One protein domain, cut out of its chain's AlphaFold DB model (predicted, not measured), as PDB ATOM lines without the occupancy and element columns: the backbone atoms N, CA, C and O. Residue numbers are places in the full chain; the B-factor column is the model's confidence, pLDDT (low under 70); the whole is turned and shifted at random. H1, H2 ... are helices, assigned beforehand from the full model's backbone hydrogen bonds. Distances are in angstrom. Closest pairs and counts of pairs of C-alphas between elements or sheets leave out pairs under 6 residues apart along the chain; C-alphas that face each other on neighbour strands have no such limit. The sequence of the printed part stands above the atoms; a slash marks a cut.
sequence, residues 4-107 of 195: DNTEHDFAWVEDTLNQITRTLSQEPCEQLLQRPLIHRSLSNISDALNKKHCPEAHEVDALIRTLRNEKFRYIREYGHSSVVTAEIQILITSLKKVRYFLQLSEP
ATOM      1  N   ASP A   4      13.158  41.231 -51.498       55.09
ATOM      2  CA  ASP A   4      14.608  40.962 -51.571       55.09
ATOM      3  C   ASP A   4      15.140  40.201 -50.337       55.09
ATOM      4  O   ASP A   4      15.967  39.297 -50.437       55.09
ATOM      5  N   ASN A   5      14.594  40.497 -49.150       62.44
ATOM      6  CA  ASN A   5      15.002  39.810 -47.921       62.44
ATOM      7  C   ASN A   5      14.493  38.362 -47.880       62.44
ATOM      8  O   ASN A   5      15.213  37.475 -47.443       62.44
ATOM      9  N   THR A   6      13.283  38.110 -48.386       63.66
ATOM     10  CA  THR A   6      12.656  36.777 -48.368       63.66
ATOM     11  C   THR A   6      13.338  35.821 -49.349       63.66
ATOM     12  O   THR A   6      13.500  34.635 -49.057       63.66
ATOM     13  N   GLU A   7      13.774  36.329 -50.504       70.94
ATOM     14  CA  GLU A   7      14.531  35.552 -51.489       70.94
ATOM     15  C   GLU A   7      15.934  35.200 -50.971       70.94
ATOM     16  O   GLU A   7      16.370  34.053 -51.093       70.94
ATOM     17  N   HIS A   8      16.605  36.148 -50.309       77.12
ATOM     18  CA  HIS A   8      17.897  35.908 -49.664       77.12
ATOM     19  C   HIS A   8      17.798  34.889 -48.517       77.12
ATOM     20  O   HIS A   8      18.632  33.989 -48.393       77.12
ATOM     21  N   ASP A   9      16.740  34.995 -47.716       80.19
ATOM     22  CA  ASP A   9      16.429  34.099 -46.607       80.19
ATOM     23  C   ASP A   9      16.160  32.659 -47.084       80.19
ATOM     24  O   ASP A   9      16.712  31.698 -46.536       80.19
ATOM     25  N   PHE A  10      15.362  32.494 -48.147       83.56
ATOM     26  CA  PHE A  10      15.128  31.192 -48.778       83.56
ATOM     27  C   PHE A  10      16.423  30.605 -49.352       83.56
ATOM     28  O   PHE A  10      16.730  29.437 -49.103       83.56
ATOM     29  N   ALA A  11      17.212  31.412 -50.068       87.12
ATOM     30  CA  ALA A  11      18.478  30.979 -50.653       87.12
ATOM     31  C   ALA A  11      19.467  30.490 -49.583       87.12
ATOM     32  O   ALA A  11      20.141  29.476 -49.779       87.12
ATOM     33  N   TRP A  12      19.518  31.156 -48.424       90.94
ATOM     34  CA  TRP A  12      20.342  30.719 -47.299       90.94
ATOM     35  C   TRP A  12      19.900  29.358 -46.734       90.94
ATOM     36  O   TRP A  12      20.744  28.495 -46.460       90.94
ATOM     37  N   VAL A  13      18.588  29.140 -46.573       89.50
ATOM     38  CA  VAL A  13      18.033  27.856 -46.109       89.50
ATOM     39  C   VAL A  13      18.325  26.742 -47.118       89.50
ATOM     40  O   VAL A  13      18.808  25.676 -46.725       89.50
ATOM     41  N   GLU A  14      18.064  26.992 -48.402       92.19
ATOM     42  CA  GLU A  14      18.295  26.050 -49.502       92.19
ATOM     43  C   GLU A  14      19.776  25.653 -49.580       92.19
ATOM     44  O   GLU A  14      20.090  24.460 -49.586       92.19
ATOM     45  N   ASP A  15      20.700  26.618 -49.556       92.88
ATOM     46  CA  ASP A  15      22.141  26.349 -49.606       92.88
ATOM     47  C   ASP A  15      22.620  25.551 -48.386       92.88
ATOM     48  O   ASP A  15      23.283  24.522 -48.529       92.88
ATOM     49  N   THR A  16      22.195  25.946 -47.181       91.88
ATOM     50  CA  THR A  16      22.588  25.259 -45.942       91.88
ATOM     51  C   THR A  16      22.102  23.805 -45.925       91.88
ATOM     52  O   THR A  16      22.853  22.895 -45.559       91.88
ATOM     53  N   LEU A  17      20.853  23.548 -46.327       93.00
ATOM     54  CA  LEU A  17      20.285  22.195 -46.365       93.00
ATOM     55  C   LEU A  17      20.898  21.336 -47.476       93.00
ATOM     56  O   LEU A  17      21.161  20.146 -47.263       93.00
ATOM     57  N   ASN A  18      21.200  21.931 -48.628       92.94
ATOM     58  CA  ASN A  18      21.928  21.259 -49.698       92.94
ATOM     59  C   ASN A  18      23.358  20.910 -49.271       92.94
ATOM     60  O   ASN A  18      23.825  19.803 -49.545       92.94
ATOM     61  N   GLN A  19      24.039  21.799 -48.545       93.12
ATOM     62  CA  GLN A  19      25.353  21.523 -47.973       93.12
ATOM     63  C   GLN A  19      25.292  20.352 -46.985       93.12
ATOM     64  O   GLN A  19      26.083  19.422 -47.104       93.12
ATOM     65  N   ILE A  20      24.318  20.346 -46.069       92.94
ATOM     66  CA  ILE A  20      24.103  19.242 -45.118       92.94
ATOM     67  C   ILE A  20      23.881  17.915 -45.852       92.94
ATOM     68  O   ILE A  20      24.472  16.898 -45.485       92.94
ATOM     69  N   THR A  21      23.060  17.922 -46.902       91.44
ATOM     70  CA  THR A  21      22.773  16.729 -47.711       91.44
ATOM     71  C   THR A  21      24.032  16.224 -48.416       91.44
ATOM     72  O   THR A  21      24.311  15.023 -48.404       91.44
ATOM     73  N   ARG A  22      24.848  17.132 -48.967       91.69
ATOM     74  CA  ARG A  22      26.146  16.792 -49.569       91.69
ATOM     75  C   ARG A  22      27.107  16.195 -48.547       91.69
ATOM     76  O   ARG A  22      27.685  15.154 -48.826       91.69
ATOM     77  N   THR A  23      27.235  16.788 -47.360       90.88
ATOM     78  CA  THR A  23      28.106  16.257 -46.299       90.88
ATOM     79  C   THR A  23      27.655  14.874 -45.827       90.88
ATOM     80  O   THR A  23      28.488  14.004 -45.597       90.88
ATOM     81  N   LEU A  24      26.345  14.624 -45.734       90.62
ATOM     82  CA  LEU A  24      25.815  13.289 -45.433       90.62
ATOM     83  C   LEU A  24      26.099  12.263 -46.539       90.62
ATOM     84  O   LEU A  24      26.140  11.072 -46.251       90.62
ATOM     85  N   SER A  25      26.303  12.719 -47.776       90.00
ATOM     86  CA  SER A  25      26.614  11.879 -48.942       90.00
ATOM     87  C   SER A  25      28.104  11.595 -49.118       90.00
ATOM     88  O   SER A  25      28.477  10.878 -50.039       90.00
ATOM     89  N   GLN A  26      28.953  12.167 -48.270       89.88
ATOM     90  CA  GLN A  26      30.399  11.999 -48.317       89.88
ATOM     91  C   GLN A  26      30.880  11.165 -47.127       89.88
ATOM     92  O   GLN A  26      30.220  11.082 -46.084       89.88
ATOM     93  N   GLU A  27      32.056  10.551 -47.258       84.62
ATOM     94  CA  GLU A  27      32.728   9.948 -46.110       84.62
ATOM     95  C   GLU A  27      33.033  11.023 -45.047       84.62
ATOM     96  O   GLU A  27      33.417  12.141 -45.394       84.62
ATOM     97  N   PRO A  28      32.863  10.723 -43.747       83.50
ATOM     98  CA  PRO A  28      32.580   9.408 -43.168       83.50
ATOM     99  C   PRO A  28      31.077   9.152 -42.910       83.50
ATOM    100  O   PRO A  28      30.715   8.181 -42.245       83.50
ATOM    101  N   CYS A  29      30.195  10.032 -43.388       85.88
ATOM    102  CA  CYS A  29      28.765  10.037 -43.078       85.88
ATOM    103  C   CYS A  29      27.898   9.240 -44.062       85.88
ATOM    104  O   CYS A  29      26.740   8.989 -43.742       85.88
ATOM    105  N   GLU A  30      28.433   8.794 -45.199       87.75
ATOM    106  CA  GLU A  30      27.686   8.086 -46.253       87.75
ATOM    107  C   GLU A  30      26.856   6.896 -45.727       87.75
ATOM    108  O   GLU A  30      25.707   6.687 -46.124       87.75
ATOM    109  N   GLN A  31      27.376   6.159 -44.740       86.31
ATOM    110  CA  GLN A  31      26.666   5.043 -44.099       86.31
ATOM    111  C   GLN A  31      25.348   5.465 -43.419       86.31
ATOM    112  O   GLN A  31      24.440   4.648 -43.255       86.31
ATOM    113  N   LEU A  32      25.213   6.732 -43.017       86.56
ATOM    114  CA  LEU A  32      23.991   7.279 -42.424       86.56
ATOM    115  C   LEU A  32      22.855   7.375 -43.445       86.56
ATOM    116  O   LEU A  32      21.696   7.225 -43.063       86.56
ATOM    117  N   LEU A  33      23.156   7.567 -44.734       85.44
ATOM    118  CA  LEU A  33      22.138   7.607 -45.789       85.44
ATOM    119  C   LEU A  33      21.474   6.252 -46.024       85.44
ATOM    120  O   LEU A  33      20.328   6.202 -46.464       85.44
ATOM    121  N   GLN A  34      22.138   5.158 -45.651       85.94
ATOM    122  CA  GLN A  34      21.537   3.825 -45.676       85.94
ATOM    123  C   GLN A  34      20.443   3.663 -44.605       85.94
ATOM    124  O   GLN A  34      19.707   2.675 -44.602       85.94
ATOM    125  N   ARG A  35      20.308   4.617 -43.669       87.62
ATOM    126  CA  ARG A  35      19.264   4.581 -42.641       87.62
ATOM    127  C   ARG A  35      17.943   5.099 -43.215       87.62
ATOM    128  O   ARG A  35      17.860   6.266 -43.599       87.62
ATOM    129  N   PRO A  36      16.861   4.296 -43.167       87.56
ATOM    130  CA  PRO A  36      15.596   4.641 -43.819       87.56
ATOM    131  C   PRO A  36      14.964   5.919 -43.255       87.56
ATOM    132  O   PRO A  36      14.336   6.673 -43.988       87.56
ATOM    133  N   LEU A  37      15.157   6.194 -41.961       84.69
ATOM    134  CA  LEU A  37      14.645   7.412 -41.328       84.69
ATOM    135  C   LEU A  37      15.382   8.670 -41.802       84.69
ATOM    136  O   LEU A  37      14.740   9.694 -42.005       84.69
ATOM    137  N   ILE A  38      16.700   8.590 -42.015       88.69
ATOM    138  CA  ILE A  38      17.492   9.713 -42.537       88.69
ATOM    139  C   ILE A  38      17.112   9.968 -43.989       88.69
ATOM    140  O   ILE A  38      16.800  11.101 -44.342       88.69
ATOM    141  N   HIS A  39      17.061   8.910 -44.799       88.75
ATOM    142  CA  HIS A  39      16.669   9.010 -46.199       88.75
ATOM    143  C   HIS A  39      15.273   9.627 -46.360       88.75
ATOM    144  O   HIS A  39      15.098  10.567 -47.129       88.75
ATOM    145  N   ARG A  40      14.293   9.175 -45.567       88.19
ATOM    146  CA  ARG A  40      12.937   9.738 -45.577       88.19
ATOM    147  C   ARG A  40      12.910  11.215 -45.185       88.19
ATOM    148  O   ARG A  40      12.258  12.000 -45.861       88.19
ATOM    149  N   SER A  41      13.600  11.604 -44.111       88.62
ATOM    150  CA  SER A  41      13.653  13.012 -43.693       88.62
ATOM    151  C   SER A  41      14.300  13.906 -44.752       88.62
ATOM    152  O   SER A  41      13.803  14.999 -44.997       88.62
ATOM    153  N   LEU A  42      15.370  13.441 -45.402       91.81
ATOM    154  CA  LEU A  42      16.011  14.177 -46.491       91.81
ATOM    155  C   LEU A  42      15.118  14.267 -47.732       91.81
ATOM    156  O   LEU A  42      15.066  15.326 -48.342       91.81
ATOM    157  N   SER A  43      14.386  13.202 -48.072       90.38
ATOM    158  CA  SER A  43      13.420  13.220 -49.178       90.38
ATOM    159  C   SER A  43      12.334  14.266 -48.947       90.38
ATOM    160  O   SER A  43      12.094  15.081 -49.827       90.38
ATOM    161  N   ASN A  44      11.732  14.301 -47.754       87.50
ATOM    162  CA  ASN A  44      10.709  15.294 -47.422       87.50
ATOM    163  C   ASN A  44      11.244  16.732 -47.542       87.50
ATOM    164  O   ASN A  44      10.621  17.578 -48.179       87.50
ATOM    165  N   ILE A  45      12.432  16.989 -46.980       90.94
ATOM    166  CA  ILE A  45      13.090  18.300 -47.063       90.94
ATOM    167  C   ILE A  45      13.390  18.664 -48.523       90.94
ATOM    168  O   ILE A  45      13.121  19.784 -48.951       90.94
ATOM    169  N   SER A  46      13.923  17.721 -49.304       91.38
ATOM    170  CA  SER A  46      14.212  17.934 -50.722       91.38
ATOM    171  C   SER A  46      12.943  18.215 -51.520       91.38
ATOM    172  O   SER A  46      12.967  19.072 -52.396       91.38
ATOM    173  N   ASP A  47      11.841  17.526 -51.230       91.56
ATOM    174  CA  ASP A  47      10.563  17.732 -51.906       91.56
ATOM    175  C   ASP A  47       9.998  19.131 -51.637       91.56
ATOM    176  O   ASP A  47       9.428  19.740 -52.546       91.56
ATOM    177  N   ALA A  48      10.171  19.662 -50.422       87.81
ATOM    178  CA  ALA A  48       9.797  21.036 -50.089       87.81
ATOM    179  C   ALA A  48      10.648  22.051 -50.871       87.81
ATOM    180  O   ALA A  48      10.104  22.908 -51.575       87.81
ATOM    181  N   LEU A  49      11.975  21.886 -50.846       88.75
ATOM    182  CA  LEU A  49      12.908  22.766 -51.558       88.75
ATOM    183  C   LEU A  49      12.677  22.752 -53.077       88.75
ATOM    184  O   LEU A  49      12.650  23.806 -53.713       88.75
ATOM    185  N   ASN A  50      12.417  21.577 -53.659       89.88
ATOM    186  CA  ASN A  50      12.106  21.417 -55.083       89.88
ATOM    187  C   ASN A  50      10.835  22.170 -55.498       89.88
ATOM    188  O   ASN A  50      10.731  22.638 -56.630       89.88
ATOM    189  N   LYS A  51       9.874  22.326 -54.580       88.31
ATOM    190  CA  LYS A  51       8.650  23.118 -54.780       88.31
ATOM    191  C   LYS A  51       8.858  24.619 -54.539       88.31
ATOM    192  O   LYS A  51       7.876  25.353 -54.512       88.31
ATOM    193  N   LYS A  52      10.106  25.073 -54.360       84.56
ATOM    194  CA  LYS A  52      10.462  26.454 -53.984       84.56
ATOM    195  C   LYS A  52       9.768  26.914 -52.703       84.56
ATOM    196  O   LYS A  52       9.390  28.072 -52.560       84.56
ATOM    197  N   HIS A  53       9.614  25.981 -51.765       83.19
ATOM    198  CA  HIS A  53       9.069  26.234 -50.442       83.19
ATOM    199  C   HIS A  53      10.093  25.860 -49.370       83.19
ATOM    200  O   HIS A  53      10.832  24.883 -49.516       83.19
ATOM    201  N   CYS A  54      10.162  26.641 -48.292       84.81
ATOM    202  CA  CYS A  54      10.954  26.250 -47.131       84.81
ATOM    203  C   CYS A  54      10.357  24.974 -46.520       84.81
ATOM    204  O   CYS A  54       9.136  24.880 -46.417       84.81
ATOM    205  N   PRO A  55      11.172  23.997 -46.092       87.88
ATOM    206  CA  PRO A  55      10.655  22.885 -45.308       87.88
ATOM    207  C   PRO A  55      10.091  23.399 -43.986       87.88
ATOM    208  O   PRO A  55      10.551  24.415 -43.454       87.88
ATOM    209  N   GLU A  56       9.136  22.672 -43.421       86.31
ATOM    210  CA  GLU A  56       8.586  23.048 -42.123       86.31
ATOM    211  C   GLU A  56       9.605  22.782 -41.007       86.31
ATOM    212  O   GLU A  56      10.404  21.833 -41.052       86.31
ATOM    213  N   ALA A  57       9.553  23.579 -39.934       86.62
ATOM    214  CA  ALA A  57      10.499  23.434 -38.828       86.62
ATOM    215  C   ALA A  57      10.500  22.015 -38.214       86.62
ATOM    216  O   ALA A  57      11.551  21.546 -37.765       86.62
ATOM    217  N   HIS A  58       9.365  21.301 -38.220       83.69
ATOM    218  CA  HIS A  58       9.224  19.953 -37.661       83.69
ATOM    219  C   HIS A  58       9.940  18.899 -38.507       83.69
ATOM    220  O   HIS A  58      10.416  17.902 -37.957       83.69
ATOM    221  N   GLU A  59      10.036  19.103 -39.822       88.00
ATOM    222  CA  GLU A  59      10.738  18.203 -40.738       88.00
ATOM    223  C   GLU A  59      12.244  18.260 -40.471       88.00
ATOM    224  O   GLU A  59      12.903  17.225 -40.312       88.00
ATOM    225  N   VAL A  60      12.768  19.475 -40.283       91.56
ATOM    226  CA  VAL A  60      14.150  19.710 -39.840       91.56
ATOM    227  C   VAL A  60      14.378  19.122 -38.441       91.56
ATOM    228  O   VAL A  60      15.401  18.483 -38.180       91.56
ATOM    229  N   ASP A  61      13.405  19.259 -37.539       89.38
ATOM    230  CA  ASP A  61      13.464  18.705 -36.183       89.38
ATOM    231  C   ASP A  61      13.513  17.166 -36.172       89.38
ATOM    232  O   ASP A  61      14.237  16.563 -35.369       89.38
ATOM    233  N   ALA A  62      12.781  16.511 -37.077       87.62
ATOM    234  CA  ALA A  62      12.813  15.062 -37.251       87.62
ATOM    235  C   ALA A  62      14.206  14.579 -37.684       87.62
ATOM    236  O   ALA A  62      14.727  13.607 -37.117       87.62
ATOM    237  N   LEU A  63      14.853  15.294 -38.610       92.81
ATOM    238  CA  LEU A  63      16.223  14.995 -39.028       92.81
ATOM    239  C   LEU A  63      17.220  15.189 -37.874       92.81
ATOM    240  O   LEU A  63      18.027  14.296 -37.604       92.81
ATOM    241  N   ILE A  64      17.114  16.290 -37.114       92.19
ATOM    242  CA  ILE A  64      17.944  16.545 -35.920       92.19
ATOM    243  C   ILE A  64      17.825  15.398 -34.910       92.19
ATOM    244  O   ILE A  64      18.831  14.920 -34.376       92.19
ATOM    245  N   ARG A  65      16.596  14.957 -34.613       90.88
ATOM    246  CA  ARG A  65      16.346  13.866 -33.658       90.88
ATOM    247  C   ARG A  65      16.980  12.565 -34.135       90.88
ATOM    248  O   ARG A  65      17.611  11.884 -33.326       90.88
ATOM    249  N   THR A  66      16.841  12.255 -35.419       91.31
ATOM    250  CA  THR A  66      17.387  11.039 -36.028       91.31
ATOM    251  C   THR A  66      18.914  11.042 -35.985       91.31
ATOM    252  O   THR A  66      19.505  10.118 -35.430       91.31
ATOM    253  N   LEU A  67      19.559  12.122 -36.432       92.38
ATOM    254  CA  LEU A  67      21.017  12.271 -36.376       92.38
ATOM    255  C   LEU A  67      21.556  12.201 -34.944       92.38
ATOM    256  O   LEU A  67      22.563  11.551 -34.676       92.38
ATOM    257  N   ARG A  68      20.861  12.807 -33.977       93.56
ATOM    258  CA  ARG A  68      21.246  12.712 -32.564       93.56
ATOM    259  C   ARG A  68      21.197  11.268 -32.052       93.56
ATOM    260  O   ARG A  68      22.084  10.872 -31.296       93.56
ATOM    261  N   ASN A  69      20.182  10.499 -32.440       91.44
ATOM    262  CA  ASN A  69      20.076   9.088 -32.067       91.44
ATOM    263  C   ASN A  69      21.212   8.267 -32.687       91.44
ATOM    264  O   ASN A  69      21.823   7.464 -31.983       91.44
ATOM    265  N   GLU A  70      21.552   8.524 -33.952       90.25
ATOM    266  CA  GLU A  70      22.700   7.902 -34.617       90.25
ATOM    267  C   GLU A  70      24.011   8.242 -33.906       90.25
ATOM    268  O   GLU A  70      24.786   7.341 -33.599       90.25
ATOM    269  N   LYS A  71      24.224   9.508 -33.526       91.12
ATOM    270  CA  LYS A  71      25.394   9.916 -32.736       91.12
ATOM    271  C   LYS A  71      25.520   9.097 -31.452       91.12
ATOM    272  O   LYS A  71      26.594   8.592 -31.138       91.12
ATOM    273  N   PHE A  72      24.424   8.951 -30.706       90.00
ATOM    274  CA  PHE A  72      24.420   8.146 -29.483       90.00
ATOM    275  C   PHE A  72      24.652   6.661 -29.752       90.00
ATOM    276  O   PHE A  72      25.282   6.001 -28.925       90.00
ATOM    277  N   ARG A  73      24.171   6.134 -30.882       88.75
ATOM    278  CA  ARG A  73      24.462   4.760 -31.296       88.75
ATOM    279  C   ARG A  73      25.955   4.577 -31.557       88.75
ATOM    280  O   ARG A  73      26.542   3.691 -30.950       88.75
ATOM    281  N   TYR A  74      26.578   5.448 -32.354       87.56
ATOM    282  CA  TYR A  74      28.017   5.379 -32.637       87.56
ATOM    283  C   TYR A  74      28.866   5.462 -31.363       87.56
ATOM    284  O   TYR A  74      29.781   4.664 -31.185       87.56
ATOM    285  N   ILE A  75      28.532   6.362 -30.432       88.25
ATOM    286  CA  ILE A  75      29.236   6.451 -29.141       88.25
ATOM    287  C   ILE A  75      29.095   5.146 -28.341       88.25
ATOM    288  O   ILE A  75      30.047   4.710 -27.702       88.25
ATOM    289  N   ARG A  76      27.917   4.510 -28.371       87.25
ATOM    290  CA  ARG A  76      27.662   3.253 -27.655       87.25
ATOM    291  C   ARG A  76      28.395   2.064 -28.277       87.25
ATOM    292  O   ARG A  76      28.912   1.241 -27.537       87.25
ATOM    293  N   GLU A  77      28.391   1.958 -29.603       86.50
ATOM    294  CA  GLU A  77      28.960   0.817 -30.335       86.50
ATOM    295  C   GLU A  77      30.491   0.870 -30.395       86.50
ATOM    296  O   GLU A  77      31.137  -0.164 -30.263       86.50
ATOM    297  N   TYR A  78      31.074   2.063 -30.540       82.81
ATOM    298  CA  TYR A  78      32.516   2.238 -30.763       82.81
ATOM    299  C   TYR A  78      33.248   2.885 -29.569       82.81
ATOM    300  O   TYR A  78      34.460   3.098 -29.604       82.81
ATOM    301  N   GLY A  79      32.524   3.198 -28.491       67.31
ATOM    302  CA  GLY A  79      33.067   3.590 -27.186       67.31
ATOM    303  C   GLY A  79      33.685   4.991 -27.084       67.31
ATOM    304  O   GLY A  79      33.965   5.424 -25.970       67.31
ATOM    305  N   HIS A  80      33.892   5.715 -28.192       70.00
ATOM    306  CA  HIS A  80      34.564   7.024 -28.209       70.00
ATOM    307  C   HIS A  80      33.939   7.997 -29.220       70.00
ATOM    308  O   HIS A  80      33.227   7.596 -30.143       70.00
ATOM    309  N   SER A  81      34.235   9.292 -29.050       71.00
ATOM    310  CA  SER A  81      33.913  10.342 -30.022       71.00
ATOM    311  C   SER A  81      34.733  10.128 -31.298       71.00
ATOM    312  O   SER A  81      35.877  10.566 -31.388       71.00
ATOM    313  N   SER A  82      34.167   9.423 -32.276       82.00
ATOM    314  CA  SER A  82      34.768   9.239 -33.598       82.00
ATOM    315  C   SER A  82      34.588  10.481 -34.476       82.00
ATOM    316  O   SER A  82      33.742  11.336 -34.193       82.00
ATOM    317  N   VAL A  83      35.330  10.547 -35.587       86.62
ATOM    318  CA  VAL A  83      35.160  11.587 -36.621       86.62
ATOM    319  C   VAL A  83      33.688  11.691 -37.044       86.62
ATOM    320  O   VAL A  83      33.126  12.778 -37.033       86.62
ATOM    321  N   VAL A  84      33.011  10.554 -37.250       88.00
ATOM    322  CA  VAL A  84      31.568  10.491 -37.558       88.00
ATOM    323  C   VAL A  84      30.718  11.202 -36.501       88.00
ATOM    324  O   VAL A  84      29.799  11.942 -36.830       88.00
ATOM    325  N   THR A  85      31.004  11.019 -35.209       91.00
ATOM    326  CA  THR A  85      30.212  11.666 -34.147       91.00
ATOM    327  C   THR A  85      30.413  13.180 -34.082       91.00
ATOM    328  O   THR A  85      29.468  13.896 -33.733       91.00
ATOM    329  N   ALA A  86      31.609  13.665 -34.432       90.81
ATOM    330  CA  ALA A  86      31.907  15.088 -34.544       90.81
ATOM    331  C   ALA A  86      31.204  15.696 -35.765       90.81
ATOM    332  O   ALA A  86      30.512  16.704 -35.622       90.81
ATOM    333  N   GLU A  87      31.267  15.025 -36.918       91.25
ATOM    334  CA  GLU A  87      30.548  15.420 -38.136       91.25
ATOM    335  C   GLU A  87      29.037  15.489 -37.899       91.25
ATOM    336  O   GLU A  87      28.403  16.517 -38.134       91.25
ATOM    337  N   ILE A  88      28.451  14.450 -37.294       91.56
ATOM    338  CA  ILE A  88      27.030  14.456 -36.923       91.56
ATOM    339  C   ILE A  88      26.704  15.644 -36.000       91.56
ATOM    340  O   ILE A  88      25.644  16.261 -36.126       91.56
ATOM    341  N   GLN A  89      27.587  15.991 -35.062       93.94
ATOM    342  CA  GLN A  89      27.375  17.127 -34.164       93.94
ATOM    343  C   GLN A  89      27.418  18.477 -34.901       93.94
ATOM    344  O   GLN A  89      26.631  19.369 -34.562       93.94
ATOM    345  N   ILE A  90      28.287  18.628 -35.903       93.19
ATOM    346  CA  ILE A  90      28.339  19.809 -36.773       93.19
ATOM    347  C   ILE A  90      27.032  19.921 -37.563       93.19
ATOM    348  O   ILE A  90      26.364  20.953 -37.484       93.19
ATOM    349  N   LEU A  91      26.590  18.834 -38.205       94.00
ATOM    350  CA  LEU A  91      25.333  18.789 -38.960       94.00
ATOM    351  C   LEU A  91      24.120  19.140 -38.090       94.00
ATOM    352  O   LEU A  91      23.303  19.978 -38.467       94.00
ATOM    353  N   ILE A  92      24.029  18.574 -36.880       93.56
ATOM    354  CA  ILE A  92      22.979  18.917 -35.906       93.56
ATOM    355  C   ILE A  92      23.004  20.411 -35.569       93.56
ATOM    356  O   ILE A  92      21.953  21.020 -35.377       93.56
ATOM    357  N   THR A  93      24.189  21.005 -35.450       93.62
ATOM    358  CA  THR A  93      24.329  22.423 -35.104       93.62
ATOM    359  C   THR A  93      23.863  23.318 -36.251       93.62
ATOM    360  O   THR A  93      23.125  24.269 -35.999       93.62
ATOM    361  N   SER A  94      24.204  22.984 -37.496       92.94
ATOM    362  CA  SER A  94      23.713  23.694 -38.684       92.94
ATOM    363  C   SER A  94      22.196  23.561 -38.839       92.94
ATOM    364  O   SER A  94      21.505  24.566 -38.980       92.94
ATOM    365  N   LEU A  95      21.648  22.353 -38.673       93.25
ATOM    366  CA  LEU A  95      20.200  22.122 -38.712       93.25
ATOM    367  C   LEU A  95      19.447  22.908 -37.631       93.25
ATOM    368  O   LEU A  95      18.351  23.397 -37.877       93.25
ATOM    369  N   LYS A  96      20.023  23.075 -36.433       91.69
ATOM    370  CA  LYS A  96      19.418  23.909 -35.381       91.69
ATOM    371  C   LYS A  96      19.319  25.380 -35.778       91.69
ATOM    372  O   LYS A  96      18.350  26.020 -35.379       91.69
ATOM    373  N   LYS A  97      20.294  25.907 -36.525       90.19
ATOM    374  CA  LYS A  97      20.244  27.282 -37.046       90.19
ATOM    375  C   LYS A  97      19.118  27.421 -38.067       90.19
ATOM    376  O   LYS A  97      18.308  28.326 -37.927       90.19
ATOM    377  N   VAL A  98      19.025  26.480 -39.011       90.69
ATOM    378  CA  VAL A  98      17.936  26.435 -40.002       90.69
ATOM    379  C   VAL A  98      16.579  26.340 -39.308       90.69
ATOM    380  O   VAL A  98      15.702  27.149 -39.566       90.69
ATOM    381  N   ARG A  99      16.418  25.422 -38.350       89.81
ATOM    382  CA  ARG A  99      15.178  25.301 -37.576       89.81
ATOM    383  C   ARG A  99      14.816  26.597 -36.855       89.81
ATOM    384  O   ARG A  99      13.662  26.992 -36.875       89.81
ATOM    385  N   TYR A 100      15.782  27.220 -36.180       86.69
ATOM    386  CA  TYR A 100      15.551  28.477 -35.468       86.69
ATOM    387  C   TYR A 100      15.078  29.573 -36.422       86.69
ATOM    388  O   TYR A 100      14.135  30.284 -36.104       86.69
ATOM    389  N   PHE A 101      15.692  29.655 -37.601       85.75
ATOM    390  CA  PHE A 101      15.272  30.571 -38.649       85.75
ATOM    391  C   PHE A 101      13.826  30.298 -39.094       85.75
ATOM    392  O   PHE A 101      12.982  31.179 -38.990       85.75
ATOM    393  N   LEU A 102      13.505  29.053 -39.460       85.12
ATOM    394  CA  LEU A 102      12.157  28.655 -39.888       85.12
ATOM    395  C   LEU A 102      11.084  28.954 -38.829       85.12
ATOM    396  O   LEU A 102      10.009  29.442 -39.155       85.12
ATOM    397  N   GLN A 103      11.399  28.735 -37.548       83.12
ATOM    398  CA  GLN A 103      10.500  29.038 -36.427       83.12
ATOM    399  C   GLN A 103      10.236  30.536 -36.233       83.12
ATOM    400  O   GLN A 103       9.214  30.896 -35.658       83.12
ATOM    401  N   LEU A 104      11.163  31.399 -36.652       75.19
ATOM    402  CA  LEU A 104      10.981  32.850 -36.616       75.19
ATOM    403  C   LEU A 104      10.219  33.365 -37.842       75.19
ATOM    404  O   LEU A 104       9.548  34.389 -37.744       75.19
ATOM    405  N   SER A 105      10.340  32.675 -38.978       67.88
ATOM    406  CA  SER A 105       9.692  33.036 -40.242       67.88
ATOM    407  C   SER A 105       8.232  32.577 -40.337       67.88
ATOM    408  O   SER A 105       7.473  33.131 -41.129       67.88
ATOM    409  N   GLU A 106       7.812  31.588 -39.546       62.41
ATOM    410  CA  GLU A 106       6.408  31.172 -39.453       62.41
ATOM    411  C   GLU A 106       5.588  32.184 -38.611       62.41
ATOM    412  O   GLU A 106       5.934  32.433 -37.452       62.41
ATOM    413  N   PRO A 107       4.449  32.722 -39.108       48.50
ATOM    414  CA  PRO A 107       3.542  33.591 -38.338       48.50
ATOM    415  C   PRO A 107       2.876  32.930 -37.113       48.50
ATOM    416  O   PRO A 107       2.040  33.548 -36.457       48.50
TER     417      PRO A 107
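Overview. This is residues 4 to 107 of the 195 residues of an uncharacterized protein of Salmonella enterica subsp. enterica serovar Java (UniProt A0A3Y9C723). Four long helices, H1, H3, H4 and H5, stand lengthwise in an up-and-down bundle, each running against the one before it in the chain, and together they make a rod. H4 and H5 lie side by side, H1 packs on H5 and H3 on H4, and the ring is loosest between H1 and H3; the short H2 lies in the turn from H1 to H3, near one end of each. The printed part has 104 residues with five named helices, H1 to H5 in order along the chain, and no named strand; the class is all helix. The whole is compact, with a radius of gyration of the C-alphas of 13.9 A, and spans 47 by 21 by 19 A.

Arrangement. H1, residues 4 to 24, and H2, residues 30 to 33, only just touch, with 3 pairs of C-alphas within 8 A, and only at the corner; Leu 24 and Glu 30 have the closest C-alphas, 5.6 A apart. H3, residues 36 to 50, is close to H1 but not clearly touching, at a shallow tilt of 28 degrees, opposite ways; the closest C-alphas are those of Glu 14 and Leu 49, 6.6 A. H4, residues 57 to 78, forms a helical hairpin with H3 at a shallow tilt of 30 degrees and touches it with residues 59 to 67 alone; the closest C-alphas are those of Ser 41 and Leu 63, 5.7 A. H5, residues 83 to 105, forms a helical hairpin with H4 at a shallow tilt of 16 degrees, with 25 pairs of C-alphas within 8 A; the closest are those of Ala 57 and Arg 99, 5.2 A. Residues 91 to 98 of H5 touch residues 13 to 20 of H1, opposite ways at a shallow tilt of 21 degrees; the closest C-alphas are those of Val 13 and Val 98, 6.3 A. H1 and H4 are apart, and so are H3 and H5. In H1, H3, H4 and H5 every O i to N i+4 pair is within hydrogen-bond range; H2 is too short for such a pair.

Along the chain. H1 begins at C-alpha 4, (14.608, 40.962, -51.571), and is 30.5 A long from first to last C-alpha. H2 measures 5.6 A and H3 20.5 A. H4 begins at C-alpha 57, (10.499, 23.434, -38.828), and measures 31.6 A. H5, the longest helix with 23 residues, measures 33.5 A and ends at C-alpha 105, (9.692, 33.036, -40.242).

Size, cuts and confidence. The two C-alphas farthest apart are those of Asp 4 and Gly 79, 48.3 A. The printed part has no cut and no long link; the link from H3 to H4 is short, with 6 residues, and the others are tight. The mean pLDDT of the printed part is 86.4, and residues 4 to 6, residue 79 and residues 105 to 107 are under 70.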